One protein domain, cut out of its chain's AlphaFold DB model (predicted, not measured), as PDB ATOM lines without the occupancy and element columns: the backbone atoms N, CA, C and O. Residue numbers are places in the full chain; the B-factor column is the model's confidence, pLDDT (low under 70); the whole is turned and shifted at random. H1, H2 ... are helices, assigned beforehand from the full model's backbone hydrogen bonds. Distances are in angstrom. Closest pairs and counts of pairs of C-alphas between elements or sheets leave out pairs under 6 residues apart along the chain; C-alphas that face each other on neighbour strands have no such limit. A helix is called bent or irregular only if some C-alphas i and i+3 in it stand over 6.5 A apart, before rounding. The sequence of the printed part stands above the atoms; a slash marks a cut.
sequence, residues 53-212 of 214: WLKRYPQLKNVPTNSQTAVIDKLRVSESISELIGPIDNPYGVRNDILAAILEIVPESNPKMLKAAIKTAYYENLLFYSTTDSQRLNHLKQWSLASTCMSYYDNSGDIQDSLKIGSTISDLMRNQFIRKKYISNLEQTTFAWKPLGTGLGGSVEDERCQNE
ATOM      1  N   TRP A  53     120.314 158.544 109.455       72.31
ATOM      2  CA  TRP A  53     121.043 159.094 108.313       72.31
ATOM      3  C   TRP A  53     120.576 158.508 106.971       72.31
ATOM      4  O   TRP A  53     120.496 159.254 106.005       72.31
ATOM      5  N   LEU A  54     120.193 157.225 106.895       74.69
ATOM      6  CA  LEU A  54     119.623 156.627 105.676       74.69
ATOM      7  C   LEU A  54     118.214 157.150 105.403       74.69
ATOM      8  O   LEU A  54     117.814 157.222 104.248       74.69
ATOM      9  N   LYS A  55     117.462 157.539 106.444       77.81
ATOM     10  CA  LYS A  55     116.191 158.256 106.252       77.81
ATOM     11  C   LYS A  55     116.421 159.632 105.622       77.81
ATOM     12  O   LYS A  55     115.609 160.053 104.807       77.81
ATOM     13  N   ARG A  56     117.518 160.315 105.976       77.62
ATOM     14  CA  ARG A  56     117.921 161.586 105.347       77.62
ATOM     15  C   ARG A  56     118.518 161.401 103.950       77.62
ATOM     16  O   ARG A  56     118.319 162.269 103.109       77.62
ATOM     17  N   TYR A  57     119.214 160.289 103.708       79.12
ATOM     18  CA  TYR A  57     119.951 160.023 102.469       79.12
ATOM     19  C   TYR A  57     119.650 158.622 101.895       79.12
ATOM     20  O   TYR A  57     120.537 157.761 101.849       79.12
ATOM     21  N   PRO A  58     118.405 158.346 101.464       77.56
ATOM     22  CA  PRO A  58     118.005 157.021 100.984       77.56
ATOM     23  C   PRO A  58     118.771 156.560  99.733       77.56
ATOM     24  O   PRO A  58     118.967 155.358  99.544       77.56
ATOM     25  N   GLN A  59     119.257 157.491  98.909       74.94
ATOM     26  CA  GLN A  59     120.043 157.208  97.704       74.94
ATOM     27  C   GLN A  59     121.412 156.572  98.000       74.94
ATOM     28  O   GLN A  59     122.010 155.938  97.136       74.94
ATOM     29  N   LEU A  60     121.893 156.666  99.242       77.94
ATOM     30  CA  LEU A  60     123.164 156.079  99.666       77.94
ATOM     31  C   LEU A  60     123.057 154.606 100.077       77.94
ATOM     32  O   LEU A  60     124.072 153.983 100.372       77.94
ATOM     33  N   LYS A  61     121.855 154.012 100.054       73.31
ATOM     34  CA  LYS A  61     121.611 152.626 100.495       73.31
ATOM     35  C   LYS A  61     122.536 151.587  99.842       73.31
ATOM     36  O   LYS A  61     122.874 150.601 100.486       73.31
ATOM     37  N   ASN A  62     122.944 151.816  98.592       69.25
ATOM     38  CA  ASN A  62     123.788 150.895  97.821       69.25
ATOM     39  C   ASN A  62     125.233 151.391  97.646       69.25
ATOM     40  O   ASN A  62     126.007 150.761  96.928       69.25
ATOM     41  N   VAL A  63     125.608 152.514  98.265       71.00
ATOM     42  CA  VAL A  63     126.971 153.048  98.187       71.00
ATOM     43  C   VAL A  63     127.800 152.411  99.308       71.00
ATOM     44  O   VAL A  63     127.487 152.643 100.479       71.00
ATOM     45  N   PRO A  64     128.851 151.623  98.995       68.62
ATOM     46  CA  PRO A  64     129.622 150.902 100.001       68.62
ATOM     47  C   PRO A  64     130.155 151.815 101.103       68.62
ATOM     48  O   PRO A  64     130.752 152.858 100.836       68.62
ATOM     49  N   THR A  65     129.972 151.394 102.352       65.25
ATOM     50  CA  THR A  65     130.464 152.099 103.535       65.25
ATOM     51  C   THR A  65     131.684 151.376 104.084       65.25
ATOM     52  O   THR A  65     131.632 150.174 104.322       65.25
ATOM     53  N   ASN A  66     132.763 152.094 104.358       56.28
ATOM     54  CA  ASN A  66     133.973 151.551 104.978       56.28
ATOM     55  C   ASN A  66     134.202 152.091 106.405       56.28
ATOM     56  O   ASN A  66     135.338 152.173 106.853       56.28
ATOM     57  N   SER A  67     133.111 152.434 107.109       55.25
ATOM     58  CA  SER A  67     133.063 152.860 108.521       55.25
ATOM     59  C   SER A  67     134.169 153.853 108.899       55.25
ATOM     60  O   SER A  67     135.062 153.592 109.705       55.25
ATOM     61  N   GLN A  68     134.126 155.017 108.255       61.06
ATOM     62  CA  GLN A  68     135.138 156.068 108.376       61.06
ATOM     63  C   GLN A  68     134.918 156.993 109.590       61.06
ATOM     64  O   GLN A  68     135.773 157.810 109.937       61.06
ATOM     65  N   THR A  69     133.792 156.834 110.286       54.88
ATOM     66  CA  THR A  69     133.396 157.596 111.482       54.88
ATOM     67  C   THR A  69     134.372 157.458 112.647       54.88
ATOM     68  O   THR A  69     134.650 158.443 113.328       54.88
ATOM     69  N   ALA A  70     134.992 156.287 112.821       50.72
ATOM     70  CA  ALA A  70     135.889 156.017 113.948       50.72
ATOM     71  C   ALA A  70     137.148 156.909 113.988       50.72
ATOM     72  O   ALA A  70     137.760 157.067 115.045       50.72
ATOM     73  N   VAL A  71     137.567 157.481 112.852       60.31
ATOM     74  CA  VAL A  71     138.699 158.422 112.799       60.31
ATOM     75  C   VAL A  71     138.262 159.823 113.226       60.31
ATOM     76  O   VAL A  71     139.026 160.525 113.881       60.31
ATOM     77  N   ILE A  72     137.024 160.209 112.921       60.56
ATOM     78  CA  ILE A  72     136.487 161.542 113.214       60.56
ATOM     79  C   ILE A  72     135.995 161.664 114.648       60.56
ATOM     80  O   ILE A  72     136.201 162.702 115.274       60.56
ATOM     81  N   ASP A  73     135.434 160.605 115.222       60.09
ATOM     82  CA  ASP A  73     135.031 160.632 116.630       60.09
ATOM     83  C   ASP A  73     136.234 160.823 117.565       60.09
ATOM     84  O   ASP A  73     136.122 161.477 118.598       60.09
ATOM     85  N   LYS A  74     137.431 160.377 117.155       60.34
ATOM     86  CA  LYS A  74     138.687 160.665 117.872       60.34
ATOM     87  C   LYS A  74     139.087 162.144 117.836       60.34
ATOM     88  O   LYS A  74     139.903 162.563 118.650       60.34
ATOM     89  N   LEU A  75     138.543 162.920 116.900       61.34
ATOM     90  CA  LEU A  75     138.804 164.354 116.747       61.34
ATOM     91  C   LEU A  75     137.832 165.201 117.587       61.34
ATOM     92  O   LEU A  75     138.149 166.342 117.921       61.34
ATOM     93  N   ARG A  76     136.689 164.641 118.007       63.34
ATOM     94  CA  ARG A  76     135.678 165.271 118.878       63.34
ATOM     95  C   ARG A  76     136.080 165.225 120.357       63.34
ATOM     96  O   ARG A  76     135.416 164.630 121.197       63.34
ATOM     97  N   VAL A  77     137.195 165.871 120.684       63.25
ATOM     98  CA  VAL A  77     137.783 165.856 122.040       63.25
ATOM     99  C   VAL A  77     137.101 166.803 123.037       63.25
ATOM    100  O   VAL A  77     137.440 166.799 124.218       63.25
ATOM    101  N   SER A  78     136.164 167.641 122.579       61.94
ATOM    102  CA  SER A  78     135.317 168.501 123.417       61.94
ATOM    103  C   SER A  78     134.048 168.937 122.672       61.94
ATOM    104  O   SER A  78     133.955 168.792 121.449       61.94
ATOM    105  N   GLU A  79     133.078 169.491 123.400       66.94
ATOM    106  CA  GLU A  79     131.822 170.018 122.848       66.94
ATOM    107  C   GLU A  79     132.062 171.172 121.863       66.94
ATOM    108  O   GLU A  79     131.571 171.127 120.739       66.94
ATOM    109  N   SER A  80     132.933 172.126 122.206       60.12
ATOM    110  CA  SER A  80     133.288 173.247 121.321       60.12
ATOM    111  C   SER A  80     133.970 172.790 120.026       60.12
ATOM    112  O   SER A  80     133.692 173.312 118.947       60.12
ATOM    113  N   ILE A  81     134.834 171.772 120.099       62.91
ATOM    114  CA  ILE A  81     135.433 171.153 118.908       62.91
ATOM    115  C   ILE A  81     134.369 170.406 118.095       62.91
ATOM    116  O   ILE A  81     134.393 170.455 116.868       62.91
ATOM    117  N   SER A  82     133.399 169.771 118.749       66.31
ATOM    118  CA  SER A  82     132.298 169.079 118.069       66.31
ATOM    119  C   SER A  82     131.364 170.048 117.341       66.31
ATOM    120  O   SER A  82     130.978 169.773 116.207       66.31
ATOM    121  N   GLU A  83     131.059 171.208 117.926       68.06
ATOM    122  CA  GLU A  83     130.305 172.283 117.268       68.06
ATOM    123  C   GLU A  83     131.047 172.855 116.056       68.06
ATOM    124  O   GLU A  83     130.431 173.126 115.022       68.06
ATOM    125  N   LEU A  84     132.372 173.010 116.150       63.50
ATOM    126  CA  LEU A  84     133.216 173.442 115.033       63.50
ATOM    127  C   LEU A  84     133.273 172.399 113.913       63.50
ATOM    128  O   LEU A  84     133.286 172.772 112.740       63.50
ATOM    129  N   ILE A  85     133.282 171.109 114.258       67.50
ATOM    130  CA  ILE A  85     133.223 170.019 113.282       67.50
ATOM    131  C   ILE A  85     131.848 169.952 112.626       67.50
ATOM    132  O   ILE A  85     131.773 169.728 111.424       67.50
ATOM    133  N   GLY A  86     130.777 170.168 113.389       71.94
ATOM    134  CA  GLY A  86     129.397 169.957 112.968       71.94
ATOM    135  C   GLY A  86     128.975 168.475 112.960       71.94
ATOM    136  O   GLY A  86     129.766 167.569 113.262       71.94
ATOM    137  N   PRO A  87     127.697 168.202 112.645       76.88
ATOM    138  CA  PRO A  87     127.145 166.855 112.708       76.88
ATOM    139  C   PRO A  87     127.703 165.965 111.589       76.88
ATOM    140  O   PRO A  87     127.649 166.296 110.404       76.88
ATOM    141  N   ILE A  88     128.224 164.816 112.010       76.56
ATOM    142  CA  ILE A  88     128.718 163.701 111.191       76.56
ATOM    143  C   ILE A  88     128.162 162.463 111.875       76.56
ATOM    144  O   ILE A  88     128.671 162.069 112.927       76.56
ATOM    145  N   ASP A  89     127.067 161.944 111.339       76.69
ATOM    146  CA  ASP A  89     126.347 160.769 111.839       76.69
ATOM    147  C   ASP A  89     126.045 159.768 110.710       76.69
ATOM    148  O   ASP A  89     125.217 158.871 110.851       76.69
ATOM    149  N   ASN A  90     126.754 159.918 109.589       79.62
ATOM    150  CA  ASN A  90     126.784 158.984 108.473       79.62
ATOM    151  C   ASN A  90     128.115 158.204 108.475       79.62
ATOM    152  O   ASN A  90     129.143 158.732 108.903       79.62
ATOM    153  N   PRO A  91     128.138 156.966 107.960       76.56
ATOM    154  CA  PRO A  91     129.292 156.067 108.021       76.56
ATOM    155  C   PRO A  91     130.429 156.473 107.076       76.56
ATOM    156  O   PRO A  91     131.495 155.852 107.101       76.56
ATOM    157  N   TYR A  92     130.213 157.497 106.247       81.75
ATOM    158  CA  TYR A  92     131.209 158.042 105.332       81.75
ATOM    159  C   TYR A  92     132.132 159.060 106.004       81.75
ATOM    160  O   TYR A  92     133.088 159.504 105.383       81.75
ATOM    161  N   GLY A  93     131.867 159.458 107.255       80.25
ATOM    162  CA  GLY A  93     132.706 160.450 107.930       80.25
ATOM    163  C   GLY A  93     132.651 161.836 107.264       80.25
ATOM    164  O   GLY A  93     133.588 162.625 107.362       80.25
ATOM    165  N   VAL A  94     131.568 162.154 106.556       84.44
ATOM    166  CA  VAL A  94     131.380 163.464 105.915       84.44
ATOM    167  C   VAL A  94     130.393 164.285 106.732       84.44
ATOM    168  O   VAL A  94     129.485 163.740 107.352       84.44
ATOM    169  N   ARG A  95     130.548 165.607 106.776       83.75
ATOM    170  CA  ARG A  95     129.579 166.471 107.463       83.75
ATOM    171  C   ARG A  95     128.249 166.465 106.720       83.75
ATOM    172  O   ARG A  95     128.239 166.467 105.496       83.75
ATOM    173  N   ASN A  96     127.136 166.429 107.444       83.38
ATOM    174  CA  ASN A  96     125.820 166.189 106.841       83.38
ATOM    175  C   ASN A  96     125.396 167.249 105.811       83.38
ATOM    176  O   ASN A  96     124.785 166.918 104.802       83.38
ATOM    177  N   ASP A  97     125.732 168.514 106.036       83.81
ATOM    178  CA  ASP A  97     125.508 169.609 105.085       83.81
ATOM    179  C   ASP A  97     126.375 169.475 103.820       83.81
ATOM    180  O   ASP A  97     125.875 169.669 102.718       83.81
ATOM    181  N   ILE A  98     127.641 169.068 103.958       88.81
ATOM    182  CA  ILE A  98     128.527 168.774 102.822       88.81
ATOM    183  C   ILE A  98     128.008 167.562 102.042       88.81
ATOM    184  O   ILE A  98     127.943 167.598 100.817       88.81
ATOM    185  N   LEU A  99     127.604 166.500 102.742       89.81
ATOM    186  CA  LEU A  99     127.039 165.307 102.119       89.81
ATOM    187  C   LEU A  99     125.742 165.636 101.372       89.81
ATOM    188  O   LEU A  99     125.570 165.192 100.244       89.81
ATOM    189  N   ALA A 100     124.862 166.450 101.962       88.94
ATOM    190  CA  ALA A 100     123.643 166.911 101.303       88.94
ATOM    191  C   ALA A 100     123.950 167.703 100.024       88.94
ATOM    192  O   ALA A 100     123.347 167.435  98.990       88.94
ATOM    193  N   ALA A 101     124.926 168.613 100.068       90.44
ATOM    194  CA  ALA A 101     125.322 169.394  98.902       90.44
ATOM    195  C   ALA A 101     125.921 168.526  97.781       90.44
ATOM    196  O   ALA A 101     125.608 168.725  96.610       90.44
ATOM    197  N   ILE A 102     126.738 167.523  98.122       92.69
ATOM    198  CA  ILE A 102     127.251 166.548  97.145       92.69
ATOM    199  C   ILE A 102     126.095 165.817  96.459       92.69
ATOM    200  O   ILE A 102     126.107 165.668  95.241       92.69
ATOM    201  N   LEU A 103     125.096 165.378  97.228       91.50
ATOM    202  CA  LEU A 103     123.934 164.655  96.709       91.50
ATOM    203  C   LEU A 103     123.017 165.517  95.834       91.50
ATOM    204  O   LEU A 103     122.294 164.970  95.011       91.50
ATOM    205  N   GLU A 104     123.031 166.836  96.017       92.38
ATOM    206  CA  GLU A 104     122.300 167.779  95.166       92.38
ATOM    207  C   GLU A 104     123.013 168.020  93.828       92.38
ATOM    208  O   GLU A 104     122.363 168.230  92.807       92.38
ATOM    209  N   ILE A 105     124.349 168.008  93.830       91.94
ATOM    210  CA  ILE A 105     125.144 168.304  92.635       91.94
ATOM    211  C   ILE A 105     125.357 167.053  91.782       91.94
ATOM    212  O   ILE A 105     125.216 167.123  90.566       91.94
ATOM    213  N   VAL A 106     125.709 165.917  92.391       90.81
ATOM    214  CA  VAL A 106     126.036 164.702  91.639       90.81
ATOM    215  C   VAL A 106     124.757 164.059  91.096       90.81
ATOM    216  O   VAL A 106     123.894 163.674  91.888       90.81
ATOM    217  N   PRO A 107     124.647 163.838  89.774       87.75
ATOM    218  CA  PRO A 107     123.510 163.124  89.208       87.75
ATOM    219  C   PRO A 107     123.386 161.709  89.787       87.75
ATOM    220  O   PRO A 107     124.369 160.968  89.840       87.75
ATOM    221  N   GLU A 108     122.169 161.282  90.140       84.94
ATOM    222  CA  GLU A 108     121.914 159.935  90.691       84.94
ATOM    223  C   GLU A 108     122.390 158.804  89.763       84.94
ATOM    224  O   GLU A 108     122.758 157.720  90.216       84.94
ATOM    225  N   SER A 109     122.436 159.065  88.454       87.69
ATOM    226  CA  SER A 109     122.943 158.139  87.441       87.69
ATOM    227  C   SER A 109     124.462 157.941  87.477       87.69
ATOM    228  O   SER A 109     124.974 157.114  86.724       87.69
ATOM    229  N   ASN A 110     125.196 158.686  88.311       90.06
ATOM    230  CA  ASN A 110     126.655 158.675  88.363       90.06
ATOM    231  C   ASN A 110     127.204 158.231  89.736       90.06
ATOM    232  O   ASN A 110     127.837 159.008  90.458       90.06
ATOM    233  N   PRO A 111     127.012 156.954  90.117       88.56
ATOM    234  CA  PRO A 111     127.426 156.449  91.425       88.56
ATOM    235  C   PRO A 111     128.949 156.478  91.635       88.56
ATOM    236  O   PRO A 111     129.407 156.586  92.774       88.56
ATOM    237  N   LYS A 112     129.741 156.413  90.556       90.62
ATOM    238  CA  LYS A 112     131.207 156.485  90.632       90.62
ATOM    239  C   LYS A 112     131.684 157.888  90.993       90.62
ATOM    240  O   LYS A 112     132.492 158.037  91.907       90.62
ATOM    241  N   MET A 113     131.123 158.914  90.353       92.81
ATOM    242  CA  MET A 113     131.371 160.303  90.737       92.81
ATOM    243  C   MET A 113     130.900 160.578  92.165       92.81
ATOM    244  O   MET A 113     131.623 161.206  92.932       92.81
ATOM    245  N   LEU A 114     129.736 160.046  92.559       92.06
ATOM    246  CA  LEU A 114     129.209 160.213  93.914       92.06
ATOM    247  C   LEU A 114     130.175 159.653  94.966       92.06
ATOM    248  O   LEU A 114     130.499 160.326  95.944       92.06
ATOM    249  N   LYS A 115     130.683 158.438  94.750       90.25
ATOM    250  CA  LYS A 115     131.676 157.819  95.636       90.25
ATOM    251  C   LYS A 115     132.964 158.648  95.708       90.25
ATOM    252  O   LYS A 115     133.472 158.875  96.808       90.25
ATOM    253  N   ALA A 116     133.469 159.130  94.572       92.12
ATOM    254  CA  ALA A 116     134.662 159.975  94.513       92.12
ATOM    255  C   ALA A 116     134.470 161.325  95.230       92.12
ATOM    256  O   ALA A 116     135.343 161.748  95.991       92.12
ATOM    257  N   ALA A 117     133.304 161.958  95.090       92.81
ATOM    258  CA  ALA A 117     132.956 163.194  95.785       92.81
ATOM    259  C   ALA A 117     132.893 163.004  97.310       92.81
ATOM    260  O   ALA A 117     133.481 163.782  98.065       92.81
ATOM    261  N   ILE A 118     132.258 161.924  97.776       91.56
ATOM    262  CA  ILE A 118     132.201 161.574  99.204       91.56
ATOM    263  C   ILE A 118     133.614 161.345  99.763       91.56
ATOM    264  O   ILE A 118     133.951 161.864 100.828       91.56
ATOM    265  N   LYS A 119     134.469 160.614  99.035       91.31
ATOM    266  CA  LYS A 119     135.871 160.385  99.422       91.31
ATOM    267  C   LYS A 119     136.692 161.671  99.445       91.31
ATOM    268  O   LYS A 119     137.487 161.856 100.364       91.31
ATOM    269  N   THR A 120     136.461 162.569  98.493       91.56
ATOM    270  CA  THR A 120     137.088 163.896  98.460       91.56
ATOM    271  C   THR A 120     136.750 164.669  99.733       91.56
ATOM    272  O   THR A 120     137.653 165.056 100.474       91.56
ATOM    273  N   ALA A 121     135.465 164.794 100.073       89.50
ATOM    274  CA  ALA A 121     135.038 165.478 101.295       89.50
ATOM    275  C   ALA A 121     135.581 164.823 102.576       89.50
ATOM    276  O   ALA A 121     135.966 165.515 103.520       89.50
ATOM    277  N   TYR A 122     135.652 163.491 102.615       88.12
ATOM    278  CA  TYR A 122     136.226 162.776 103.749       88.12
ATOM    279  C   TYR A 122     137.713 163.084 103.956       88.12
ATOM    280  O   TYR A 122     138.121 163.455 105.059       88.12
ATOM    281  N   TYR A 123     138.543 162.945 102.918       87.00
ATOM    282  CA  TYR A 123     139.976 163.204 103.063       87.00
ATOM    283  C   TYR A 123     140.270 164.680 103.306       87.00
ATOM    284  O   TYR A 123     141.230 164.995 104.005       87.00
ATOM    285  N   GLU A 124     139.420 165.579 102.813       83.44
ATOM    286  CA  GLU A 124     139.498 166.997 103.137       83.44
ATOM    287  C   GLU A 124     139.208 167.275 104.619       83.44
ATOM    288  O   GLU A 124     139.942 168.026 105.267       83.44
ATOM    289  N   ASN A 125     138.200 166.609 105.191       79.75
ATOM    290  CA  ASN A 125     137.960 166.632 106.633       79.75
ATOM    291  C   ASN A 125     139.187 166.121 107.401       79.75
ATOM    292  O   ASN A 125     139.667 166.789 108.319       79.75
ATOM    293  N   LEU A 126     139.738 164.966 107.018       80.38
ATOM    294  CA  LEU A 126     140.915 164.407 107.687       80.38
ATOM    295  C   LEU A 126     142.142 165.310 107.578       80.38
ATOM    296  O   LEU A 126     142.882 165.444 108.552       80.38
ATOM    297  N   LEU A 127     142.355 165.953 106.431       78.12
ATOM    298  CA  LEU A 127     143.436 166.913 106.232       78.12
ATOM    299  C   LEU A 127     143.357 168.049 107.260       78.12
ATOM    300  O   LEU A 127     144.363 168.378 107.888       78.12
ATOM    301  N   PHE A 128     142.163 168.612 107.459       72.19
ATOM    302  CA  PHE A 128     141.951 169.732 108.374       72.19
ATOM    303  C   PHE A 128     142.169 169.349 109.846       72.19
ATOM    304  O   PHE A 128     142.769 170.117 110.597       72.19
ATOM    305  N   TYR A 129     141.736 168.156 110.256       72.19
ATOM    306  CA  TYR A 129     141.818 167.714 111.654       72.19
ATOM    307  C   TYR A 129     143.056 166.880 111.997       72.19
ATOM    308  O   TYR A 129     143.269 166.522 113.157       72.19
ATOM    309  N   SER A 130     143.891 166.557 111.014       75.50
ATOM    310  CA  SER A 130     145.147 165.852 111.252       75.50
ATOM    311  C   SER A 130     146.041 166.624 112.208       75.50
ATOM    312  O   SER A 130     146.109 167.853 112.167       75.50
ATOM    313  N   THR A 131     146.773 165.896 113.049       72.75
ATOM    314  CA  THR A 131     147.609 166.490 114.105       72.75
ATOM    315  C   THR A 131     149.075 166.606 113.693       72.75
ATOM    316  O   THR A 131     149.770 167.510 114.155       72.75
ATOM    317  N   THR A 132     149.524 165.762 112.759       76.69
ATOM    318  CA  THR A 132     150.912 165.708 112.276       76.69
ATOM    319  C   THR A 132     151.013 165.987 110.778       76.69
ATOM    320  O   THR A 132     150.088 165.699 110.020       76.69
ATOM    321  N   ASP A 133     152.166 166.484 110.327       75.62
ATOM    322  CA  ASP A 133     152.391 166.779 108.904       75.62
ATOM    323  C   ASP A 133     152.445 165.516 108.043       75.62
ATOM    324  O   ASP A 133     151.993 165.528 106.903       75.62
ATOM    325  N   SER A 134     152.914 164.395 108.598       78.69
ATOM    326  CA  SER A 134     152.901 163.104 107.901       78.69
ATOM    327  C   SER A 134     151.475 162.619 107.617       78.69
ATOM    328  O   SER A 134     151.179 162.218 106.491       78.69
ATOM    329  N   GLN A 135     150.570 162.716 108.602       80.81
ATOM    330  CA  GLN A 135     149.149 162.415 108.400       80.81
ATOM    331  C   GLN A 135     148.540 163.355 107.360       80.81
ATOM    332  O   GLN A 135     147.934 162.885 106.399       80.81
ATOM    333  N   ARG A 136     148.768 164.668 107.500       78.69
ATOM    334  CA  ARG A 136     148.277 165.677 106.548       78.69
ATOM    335  C   ARG A 136     148.729 165.376 105.127       78.69
ATOM    336  O   ARG A 136     147.900 165.352 104.227       78.69
ATOM    337  N   LEU A 137     150.014 165.091 104.929       79.31
ATOM    338  CA  LEU A 137     150.569 164.772 103.617       79.31
ATOM    339  C   LEU A 137     149.927 163.518 103.018       79.31
ATOM    340  O   LEU A 137     149.626 163.492 101.827       79.31
ATOM    341  N   ASN A 138     149.701 162.483 103.828       84.50
ATOM    342  CA  ASN A 138     149.017 161.284 103.362       84.50
ATOM    343  C   ASN A 138     147.575 161.596 102.934       84.50
ATOM    344  O   ASN A 138     147.169 161.221 101.839       84.50
ATOM    345  N   HIS A 139     146.821 162.329 103.754       86.50
ATOM    346  CA  HIS A 139     145.445 162.705 103.424       86.50
ATOM    347  C   HIS A 139     145.358 163.645 102.225       86.50
ATOM    348  O   HIS A 139     144.442 163.490 101.430       86.50
ATOM    349  N   LEU A 140     146.323 164.546 102.034       84.06
ATOM    350  CA  LEU A 140     146.384 165.411 100.858       84.06
ATOM    351  C   LEU A 140     146.540 164.604  99.563       84.06
ATOM    352  O   LEU A 140     145.849 164.877  98.588       84.06
ATOM    353  N   LYS A 141     147.390 163.568  99.557       85.81
ATOM    354  CA  LYS A 141     147.543 162.676  98.395       85.81
ATOM    355  C   LYS A 141     146.268 161.891  98.095       85.81
ATOM    356  O   LYS A 141     145.887 161.770  96.936       85.81
ATOM    357  N   GLN A 142     145.608 161.379  99.135       89.31
ATOM    358  CA  GLN A 142     144.343 160.649  98.992       89.31
ATOM    359  C   GLN A 142     143.211 161.566  98.517       89.31
ATOM    360  O   GLN A 142     142.455 161.204  97.620       89.31
ATOM    361  N   TRP A 143     143.137 162.780  99.066       89.75
ATOM    362  CA  TRP A 143     142.230 163.829  98.609       89.75
ATOM    363  C   TRP A 143     142.468 164.160  97.136       89.75
ATOM    364  O   TRP A 143     141.519 164.172  96.361       89.75
ATOM    365  N   SER A 144     143.729 164.349  96.734       87.94
ATOM    366  CA  SER A 144     144.077 164.628  95.340       87.94
ATOM    367  C   SER A 144     143.623 163.500  94.419       87.94
ATOM    368  O   SER A 144     143.077 163.792  93.363       87.94
ATOM    369  N   LEU A 145     143.797 162.233  94.808       91.38
ATOM    370  CA  LEU A 145     143.390 161.098  93.977       91.38
ATOM    371  C   LEU A 145     141.867 161.013  93.869       91.38
ATOM    372  O   LEU A 145     141.339 160.881  92.769       91.38
ATOM    373  N   ALA A 146     141.158 161.145  94.991       92.62
ATOM    374  CA  ALA A 146     139.699 161.159  95.000       92.62
ATOM    375  C   ALA A 146     139.138 162.313  94.148       92.62
ATOM    376  O   ALA A 146     138.200 162.103  93.382       92.62
ATOM    377  N   SER A 147     139.756 163.497  94.215       91.38
ATOM    378  CA  SER A 147     139.384 164.652  93.394       91.38
ATOM    379  C   SER A 147     139.666 164.413  91.909       91.38
ATOM    380  O   SER A 147     138.839 164.776  91.076       91.38
ATOM    381  N   THR A 148     140.795 163.784  91.562       92.12
ATOM    382  CA  THR A 148     141.092 163.380  90.180       92.12
ATOM    383  C   THR A 148     140.035 162.405  89.670       92.12
ATOM    384  O   THR A 148     139.477 162.619  88.598       92.12
ATOM    385  N   CYS A 149     139.685 161.381  90.452       93.19
ATOM    386  CA  CYS A 149     138.670 160.407  90.058       93.19
ATOM    387  C   CYS A 149     137.264 161.008  89.966       93.19
ATOM    388  O   CYS A 149     136.473 160.592  89.126       93.19
ATOM    389  N   MET A 150     136.944 162.008  90.790       94.56
ATOM    390  CA  MET A 150     135.689 162.751  90.679       94.56
ATOM    391  C   MET A 150     135.595 163.466  89.330       94.56
ATOM    392  O   MET A 150     134.588 163.305  88.649       94.56
ATOM    393  N   SER A 151     136.650 164.171  88.913       92.94
ATOM    394  CA  SER A 151     136.718 164.796  87.585       92.94
ATOM    395  C   SER A 151     136.741 163.771  86.450       92.94
ATOM    396  O   SER A 151     136.133 164.003  85.415       92.94
ATOM    397  N   TYR A 152     137.403 162.628  86.644       93.31
ATOM    398  CA  TYR A 152     137.438 161.534  85.669       93.31
ATOM    399  C   TYR A 152     136.037 160.989  85.360       93.31
ATOM    400  O   TYR A 152     135.741 160.639  84.221       93.31
ATOM    401  N   TYR A 153     135.175 160.907  86.376       94.50
ATOM    402  CA  TYR A 153     133.796 160.442  86.228       94.50
ATOM    403  C   TYR A 153     132.794 161.550  85.938       94.50
ATOM    404  O   TYR A 153     131.606 161.256  85.808       94.50
ATOM    405  N   ASP A 154     133.232 162.799  85.859       92.69
ATOM    406  CA  ASP A 154     132.343 163.910  85.592       92.69
ATOM    407  C   ASP A 154     131.898 163.894  84.125       92.69
ATOM    408  O   ASP A 154     132.695 164.042  83.202       92.69
ATOM    409  N   ASN A 155     130.596 163.694  83.928       89.38
ATOM    410  CA  ASN A 155     129.970 163.658  82.609       89.38
ATOM    411  C   ASN A 155     129.260 164.979  82.265       89.38
ATOM    412  O   ASN A 155     128.585 165.060  81.235       89.38
ATOM    413  N   SER A 156     129.360 165.997  83.125       87.19
ATOM    414  CA  SER A 156     128.942 167.357  82.799       87.19
ATOM    415  C   SER A 156     129.902 167.969  81.770       87.19
ATOM    416  O   SER A 156     131.060 167.566  81.645       87.19
ATOM    417  N   GLY A 157     129.423 168.935  80.983       80.62
ATOM    418  CA  GLY A 157     130.297 169.640  80.041       80.62
ATOM    419  C   GLY A 157     131.391 170.387  80.801       80.62
ATOM    420  O   GLY A 157     131.065 171.088  81.746       80.62
ATOM    421  N   ASP A 158     132.658 170.242  80.403       82.81
ATOM    422  CA  ASP A 158     133.828 170.883  81.031       82.81
ATOM    423  C   ASP A 158     133.952 170.679  82.556       82.81
ATOM    424  O   ASP A 158     134.307 171.618  83.271       82.81
ATOM    425  N   ILE A 159     133.675 169.471  83.066       86.81
ATOM    426  CA  ILE A 159     133.853 169.080  84.484       86.81
ATOM    427  C   ILE A 159     133.182 170.025  85.511       86.81
ATOM    428  O   ILE A 159     133.684 170.246  86.620       86.81
ATOM    429  N   GLN A 160     132.064 170.646  85.127       90.00
ATOM    430  CA  GLN A 160     131.383 171.683  85.908       90.00
ATOM    431  C   GLN A 160     130.895 171.173  87.261       90.00
ATOM    432  O   GLN A 160     131.020 171.883  88.259       90.00
ATOM    433  N   ASP A 161     130.375 169.949  87.317       91.12
ATOM    434  CA  ASP A 161     129.859 169.372  88.555       91.12
ATOM    435  C   ASP A 161     130.996 169.100  89.550       91.12
ATOM    436  O   ASP A 161     130.885 169.461  90.721       91.12
ATOM    437  N   SER A 162     132.132 168.567  89.096       88.38
ATOM    438  CA  SER A 162     133.344 168.359  89.899       88.38
ATOM    439  C   SER A 162     133.875 169.684  90.451       88.38
ATOM    440  O   SER A 162     134.124 169.812  91.655       88.38
ATOM    441  N   LEU A 163     133.969 170.720  89.610       88.50
ATOM    442  CA  LEU A 163     134.386 172.060  90.037       88.50
ATOM    443  C   LEU A 163     133.412 172.661  91.060       88.50
ATOM    444  O   LEU A 163     133.840 173.214  92.080       88.50
ATOM    445  N   LYS A 164     132.104 172.519  90.826       90.12
ATOM    446  CA  LYS A 164     131.055 172.990  91.733       90.12
ATOM    447  C   LYS A 164     131.113 172.264  93.074       90.12
ATOM    448  O   LYS A 164     131.017 172.921  94.111       90.12
ATOM    449  N   ILE A 165     131.315 170.946  93.082       89.62
ATOM    450  CA  ILE A 165     131.491 170.150  94.304       89.62
ATOM    451  C   ILE A 165     132.723 170.626  95.068       89.62
ATOM    452  O   ILE A 165     132.613 170.923  96.256       89.62
ATOM    453  N   GLY A 166     133.874 170.758  94.401       86.00
ATOM    454  CA  GLY A 166     135.113 171.224  95.027       86.00
ATOM    455  C   GLY A 166     134.964 172.604  95.673       86.00
ATOM    456  O   GLY A 166     135.346 172.790  96.832       86.00
ATOM    457  N   SER A 167     134.339 173.555  94.967       85.00
ATOM    458  CA  SER A 167     134.018 174.874  95.531       85.00
ATOM    459  C   SER A 167     133.080 174.750  96.724       85.00
ATOM    460  O   SER A 167     133.363 175.303  97.779       85.00
ATOM    461  N   THR A 168     132.005 173.971  96.596       87.31
ATOM    462  CA  THR A 168     130.975 173.836  97.635       87.31
ATOM    463  C   THR A 168     131.522 173.197  98.909       87.31
ATOM    464  O   THR A 168     131.241 173.681 100.005       87.31
ATOM    465  N   ILE A 169     132.349 172.150  98.795       86.44
ATOM    466  CA  ILE A 169     133.042 171.544  99.940       86.44
ATOM    467  C   ILE A 169     133.912 172.606 100.616       86.44
ATOM    468  O   ILE A 169     133.758 172.847 101.813       86.44
ATOM    469  N   SER A 170     134.778 173.283  99.853       79.88
ATOM    470  CA  SER A 170     135.653 174.331 100.385       79.88
ATOM    471  C   SER A 170     134.858 175.464 101.045       79.88
ATOM    472  O   SER A 170     135.280 175.980 102.082       79.88
ATOM    473  N   ASP A 171     133.710 175.834 100.477       80.06
ATOM    474  CA  ASP A 171     132.875 176.927 100.959       80.06
ATOM    475  C   ASP A 171     132.209 176.597 102.291       80.06
ATOM    476  O   ASP A 171     132.238 177.392 103.235       80.06
ATOM    477  N   LEU A 172     131.686 175.379 102.398       81.44
ATOM    478  CA  LEU A 172     131.046 174.881 103.604       81.44
ATOM    479  C   LEU A 172     132.061 174.603 104.723       81.44
ATOM    480  O   LEU A 172     131.687 174.576 105.897       81.44
ATOM    481  N   MET A 173     133.350 174.416 104.439       75.75
ATOM    482  CA  MET A 173     134.351 174.237 105.495       75.75
ATOM    483  C   MET A 173     134.448 175.484 106.392       75.75
ATOM    484  O   MET A 173     134.925 176.539 105.985       75.75
ATOM    485  N   ARG A 174     134.031 175.347 107.662       64.00
ATOM    486  CA  ARG A 174     133.804 176.472 108.594       64.00
ATOM    487  C   ARG A 174     135.019 177.363 108.845       64.00
ATOM    488  O   ARG A 174     134.851 178.520 109.214       64.00
ATOM    489  N   ASN A 175     136.239 176.853 108.667       63.88
ATOM    490  CA  ASN A 175     137.455 177.632 108.888       63.88
ATOM    491  C   ASN A 175     138.362 177.687 107.656       63.88
ATOM    492  O   ASN A 175     139.486 177.177 107.643       63.88
ATOM    493  N   GLN A 176     137.864 178.347 106.612       61.66
ATOM    494  CA  GLN A 176     138.591 178.518 105.357       61.66
ATOM    495  C   GLN A 176     139.921 179.262 105.520       61.66
ATOM    496  O   GLN A 176     140.885 178.934 104.833       61.66
ATOM    497  N   PHE A 177     139.998 180.253 106.415       56.22
ATOM    498  CA  PHE A 177     141.211 181.055 106.616       56.22
ATOM    499  C   PHE A 177     142.348 180.215 107.204       56.22
ATOM    500  O   PHE A 177     143.461 180.205 106.673       56.22
ATOM    501  N   ILE A 178     142.059 179.459 108.265       60.19
ATOM    502  CA  ILE A 178     143.040 178.579 108.896       60.19
ATOM    503  C   ILE A 178     143.409 177.424 107.956       60.19
ATOM    504  O   ILE A 178     144.594 177.126 107.805       60.19
ATOM    505  N   ARG A 179     142.435 176.841 107.243       60.69
ATOM    506  CA  ARG A 179     142.678 175.829 106.201       60.69
ATOM    507  C   ARG A 179     143.632 176.350 105.122       60.69
ATOM    508  O   ARG A 179     144.660 175.724 104.881       60.69
ATOM    509  N   LYS A 180     143.327 177.503 104.510       64.56
ATOM    510  CA  LYS A 180     144.160 178.123 103.463       64.56
ATOM    511  C   LYS A 180     145.574 178.385 103.970       64.56
ATOM    512  O   LYS A 180     146.526 178.041 103.283       64.56
ATOM    513  N   LYS A 181     145.719 178.912 105.190       63.50
ATOM    514  CA  LYS A 181     147.030 179.150 105.806       63.50
ATOM    515  C   LYS A 181     147.819 177.855 106.022       63.50
ATOM    516  O   LYS A 181     149.014 177.840 105.751       63.50
ATOM    517  N   TYR A 182     147.188 176.778 106.489       63.97
ATOM    518  CA  TYR A 182     147.881 175.508 106.737       63.97
ATOM    519  C   TYR A 182     148.234 174.744 105.461       63.97
ATOM    520  O   TYR A 182     149.346 174.231 105.372       63.97
ATOM    521  N   ILE A 183     147.340 174.700 104.470       63.69
ATOM    522  CA  ILE A 183     147.635 174.101 103.158       63.69
ATOM    523  C   ILE A 183     148.760 174.884 102.482       63.69
ATOM    524  O   ILE A 183     149.771 174.298 102.109       63.69
ATOM    525  N   SER A 184     148.640 176.214 102.448       62.78
ATOM    526  CA  SER A 184     149.686 177.094 101.930       62.78
ATOM    527  C   SER A 184     151.014 176.882 102.658       62.78
ATOM    528  O   SER A 184     152.053 176.870 102.013       62.78
ATOM    529  N   ASN A 185     151.002 176.649 103.974       64.12
ATOM    530  CA  ASN A 185     152.217 176.336 104.721       64.12
ATOM    531  C   ASN A 185     152.839 174.995 104.295       64.12
ATOM    532  O   ASN A 185     154.047 174.941 104.088       64.12
ATOM    533  N   LEU A 186     152.055 173.925 104.129       61.41
ATOM    534  CA  LEU A 186     152.568 172.626 103.656       61.41
ATOM    535  C   LEU A 186     153.176 172.737 102.252       61.41
ATOM    536  O   LEU A 186     154.280 172.242 102.013       61.41
ATOM    537  N   GLU A 187     152.490 173.438 101.349       59.81
ATOM    538  CA  GLU A 187     152.965 173.696  99.989       59.81
ATOM    539  C   GLU A 187     154.227 174.573  99.981       59.81
ATOM    540  O   GLU A 187     155.165 174.284  99.249       59.81
ATOM    541  N   GLN A 188     154.312 175.605 100.826       57.78
ATOM    542  CA  GLN A 188     155.429 176.560 100.812       57.78
ATOM    543  C   GLN A 188     156.648 176.138 101.646       57.78
ATOM    544  O   GLN A 188     157.766 176.535 101.324       57.78
ATOM    545  N   THR A 189     156.480 175.357 102.717       57.97
ATOM    546  CA  THR A 189     157.591 175.020 103.635       57.97
ATOM    547  C   THR A 189     158.135 173.616 103.459       57.97
ATOM    548  O   THR A 189     159.341 173.423 103.588       57.97
ATOM    549  N   THR A 190     157.290 172.631 103.142       52.97
ATOM    550  CA  THR A 190     157.766 171.265 102.882       52.97
ATOM    551  C   THR A 190     158.142 171.081 101.407       52.97
ATOM    552  O   THR A 190     159.072 170.338 101.108       52.97
ATOM    553  N   PHE A 191     157.482 171.792 100.481       46.44
ATOM    554  CA  PHE A 191     157.659 171.596  99.035       46.44
ATOM    555  C   PHE A 191     157.531 172.895  98.231       46.44
ATOM    556  O   PHE A 191     156.755 172.946  97.285       46.44
ATOM    557  N   ALA A 192     158.320 173.910  98.597       39.19
ATOM    558  CA  ALA A 192     158.193 175.341  98.286       39.19
ATOM    559  C   ALA A 192     157.480 175.840  97.007       39.19
ATOM    560  O   ALA A 192     157.034 176.979  97.032       39.19
ATOM    561  N   TRP A 193     157.349 175.089  95.909       35.88
ATOM    562  CA  TRP A 193     156.718 175.567  94.668       35.88
ATOM    563  C   TRP A 193     156.027 174.484  93.820       35.88
ATOM    564  O   TRP A 193     155.874 174.672  92.614       35.88
ATOM    565  N   LYS A 194     155.619 173.336  94.385       48.12
ATOM    566  CA  LYS A 194     154.899 172.306  93.608       48.12
ATOM    567  C   LYS A 194     153.515 172.021  94.196       48.12
ATOM    568  O   LYS A 194     153.468 171.571  95.339       48.12
ATOM    569  N   PRO A 195     152.412 172.220  93.439       52.53
ATOM    570  CA  PRO A 195     151.113 171.708  93.859       52.53
ATOM    571  C   PRO A 195     151.244 170.199  94.079       52.53
ATOM    572  O   PRO A 195     151.748 169.469  93.217       52.53
ATOM    573  N   LEU A 196     150.880 169.742  95.275       61.22
ATOM    574  CA  LEU A 196     150.993 168.340  95.656       61.22
ATOM    575  C   LEU A 196     149.834 167.569  95.023       61.22
ATOM    576  O   LEU A 196     148.728 167.552  95.552       61.22
ATOM    577  N   GLY A 197     150.105 166.946  93.876       65.75
ATOM    578  CA  GLY A 197     149.222 165.941  93.289       65.75
ATOM    579  C   GLY A 197     149.305 164.603  94.030       65.75
ATOM    580  O   GLY A 197     149.954 164.469  95.073       65.75
ATOM    581  N   THR A 198     148.715 163.567  93.450       75.75
ATOM    582  CA  THR A 198     148.730 162.200  94.001       75.75
ATOM    583  C   THR A 198     150.145 161.635  94.179       75.75
ATOM    584  O   THR A 198     150.382 160.779  95.036       75.75
ATOM    585  N   GLY A 199     151.103 162.127  93.383       74.06
ATOM    586  CA  GLY A 199     152.445 161.559  93.256       74.06
ATOM    587  C   GLY A 199     152.490 160.300  92.384       74.06
ATOM    588  O   GLY A 199     153.512 159.615  92.378       74.06
ATOM    589  N   LEU A 200     151.400 159.992  91.678       82.00
ATOM    590  CA  LEU A 200     151.276 158.899  90.718       82.00
ATOM    591  C   LEU A 200     151.409 159.434  89.281       82.00
ATOM    592  O   LEU A 200     151.273 160.632  89.035       82.00
ATOM    593  N   GLY A 201     151.714 158.548  88.331       83.31
ATOM    594  CA  GLY A 201     151.616 158.870  86.903       83.31
ATOM    595  C   GLY A 201     150.170 158.748  86.417       83.31
ATOM    596  O   GLY A 201     149.434 157.921  86.948       83.31
ATOM    597  N   GLY A 202     149.786 159.506  85.383       83.75
ATOM    598  CA  GLY A 202     148.391 159.574  84.916       83.75
ATOM    599  C   GLY A 202     147.753 158.212  84.616       83.75
ATOM    600  O   GLY A 202     146.653 157.943  85.073       83.75
ATOM    601  N   SER A 203     148.478 157.285  83.978       88.62
ATOM    602  CA  SER A 203     147.957 155.931  83.718       88.62
ATOM    603  C   SER A 203     147.654 155.134  84.993       88.62
ATOM    604  O   SER A 203     146.762 154.295  85.000       88.62
ATOM    605  N   VAL A 204     148.403 155.387  86.070       89.69
ATOM    606  CA  VAL A 204     148.202 154.747  87.377       89.69
ATOM    607  C   VAL A 204     147.032 155.400  88.115       89.69
ATOM    608  O   VAL A 204     146.303 154.719  88.830       89.69
ATOM    609  N   GLU A 205     146.836 156.710  87.956       87.19
ATOM    610  CA  GLU A 205     145.648 157.398  88.476       87.19
ATOM    611  C   GLU A 205     144.383 156.879  87.793       87.19
ATOM    612  O   GLU A 205     143.446 156.498  88.488       87.19
ATOM    613  N   ASP A 206     144.391 156.770  86.462       89.06
ATOM    614  CA  ASP A 206     143.272 156.242  85.680       89.06
ATOM    615  C   ASP A 206     142.907 154.816  86.113       89.06
ATOM    616  O   ASP A 206     141.736 154.524  86.364       89.06
ATOM    617  N   GLU A 207     143.906 153.939  86.263       91.62
ATOM    618  CA  GLU A 207     143.714 152.566  86.743       91.62
ATOM    619  C   GLU A 207     143.086 152.544  88.145       91.62
ATOM    620  O   GLU A 207     142.103 151.838  88.384       91.62
ATOM    621  N   ARG A 208     143.594 153.366  89.071       90.06
ATOM    622  CA  ARG A 208     143.027 153.466  90.422       90.06
ATOM    623  C   ARG A 208     141.615 154.017  90.426       90.06
ATOM    624  O   ARG A 208     140.797 153.554  91.217       90.06
ATOM    625  N   CYS A 209     141.308 154.981  89.563       91.69
ATOM    626  CA  CYS A 209     139.947 155.469  89.420       91.69
ATOM    627  C   CYS A 209     139.039 154.336  88.949       91.69
ATOM    628  O   CYS A 209     138.059 154.042  89.631       91.69
ATOM    629  N   GLN A 210     139.409 153.644  87.864       91.00
ATOM    630  CA  GLN A 210     138.656 152.523  87.287       91.00
ATOM    631  C   GLN A 210     138.382 151.394  88.286       91.00
ATOM    632  O   GLN A 210     137.256 150.892  88.316       91.00
ATOM    633  N   ASN A 211     139.373 151.058  89.116       89.25
ATOM    634  CA  ASN A 211     139.281 150.044  90.171       89.25
ATOM    635  C   ASN A 211     138.653 150.573  91.475       89.25
ATOM    636  O   ASN A 211     138.449 149.817  92.423       89.25
ATOM    637  N   GLU A 212     138.327 151.865  91.530       85.62
ATOM    638  CA  GLU A 212     137.778 152.563  92.691       85.62
ATOM    639  C   GLU A 212     138.672 152.476  93.951       85.62
ATOM    640  O   GLU A 212     138.177 152.385  95.081       85.62
TER     641      GLU A 212
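AT A GLANCE: This is residues 53 to 212 of the 214 residues of an uncharacterized protein of Neisseriaceae bacterium DSM 100970 (UniProt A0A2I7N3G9). Four helices side by side, H5 to H8, make an up-and-down bundle, with the long hairpin of H6 and H7 as its closest-packed part and H5 and H8 alongside. The short helices H1 to H4 are strung loosely along the outside of the bundle and touch no helix, H9 crosses near the end where H6 stops and H7 starts, and H10 packs across H7 with contacts to its residues 145 to 152. The printed part has 160 residues with ten named helices, H1 to H10 in chain order, and no named strand; the class is all helix. The whole is compact, with a radius of gyration of the C-alphas of 15.4 A, and spans 42 by 41 by 24 A.

HOW THE PARTS SIT: H1, residues 53 to 56, is close to but not clearly touching H2, residues 58 to 62, the C-alphas of Leu 54 and Lys 61 being closest at 6.8 A. H2 and H6, residues 111 to 129, are near each other, with 5 pairs of C-alphas within 10 A. H3, residues 69 to 73, is close to but not clearly touching H6, with the C-alphas of Ile 72 and Leu 126 closest at 7.6 A. H4, residues 79 to 85, touches no helix. H5, residues 96 to 105, touches residues 114 to 121 of H6, closest at the C-alphas of Ile 102 and Ala 117, 6.8 A; the two form a helical hairpin at a shallow tilt of 33 degrees, only just short of steep. H6 and H7, residues 133 to 152, form a hairpin with 37 pairs of C-alphas within 8 A, the closest being those of Ala 116 and Met 150 at 4.8 A, and run opposite ways at a shallow tilt of 21 degrees. H8, residues 157 to 172, touches H5, with the C-alphas of Ile 98 and Ile 169 closest at 6.0 A, at a shallow tilt of 16 degrees, opposite ways. Residues 159 to 162 of H8 touch residues 147 to 151 of H7, closest at the C-alphas of Ser 151 and Ser 162, 5.4 A. H5, H6, H7 and H8 are a bundle, up and down, each running against the one before it. H9, residues 176 to 190, is close to but not clearly touching H6, with the C-alphas of Phe 128 and Arg 179 closest at 6.5 A, about perpendicular at 81 degrees. H10, residues 202 to 210, touches H7, with the C-alphas of Cys 149 and Cys 209 closest at 5.1 A, about perpendicular at 76 degrees. In H3, H4, H5, H6, H7, H9 and H10 every O i to N i+4 pair is within hydrogen-bond range; H8 has 10 of 12, H2 has 0 of 1 but 1 of 2 O i to N i+3 pairs, and H1 is too short for an O i to N i+4 pair.

IN THESE COORDINATES: H1 begins at C-alpha 53, (121.043, 159.094, 108.313). H2 is irregular, C-alphas 59 and 62 being 7.3 A apart. H5 is 14.4 A long, H6 27.3 A, H7 28.1 A, H8 24.2 A, H9 20.6 A and H10 12.3 A. H7 begins at C-alpha 133, (152.391, 166.779, 108.904). H8 is irregular, with C-alphas 158 and 161 8.6 A apart. H10 ends at C-alpha 210, (138.656, 152.523, 87.287).

THE WHOLE: The C-alphas farthest apart, those of Lys 55 and Ala 192, are 46.0 A apart. The printed part has no cut, and its one long link, of 11 residues, joins H9 to H10. The mean pLDDT of the printed part is 77.6; residue 62, residues 64 to 85 and residues 174 to 197 are under 70.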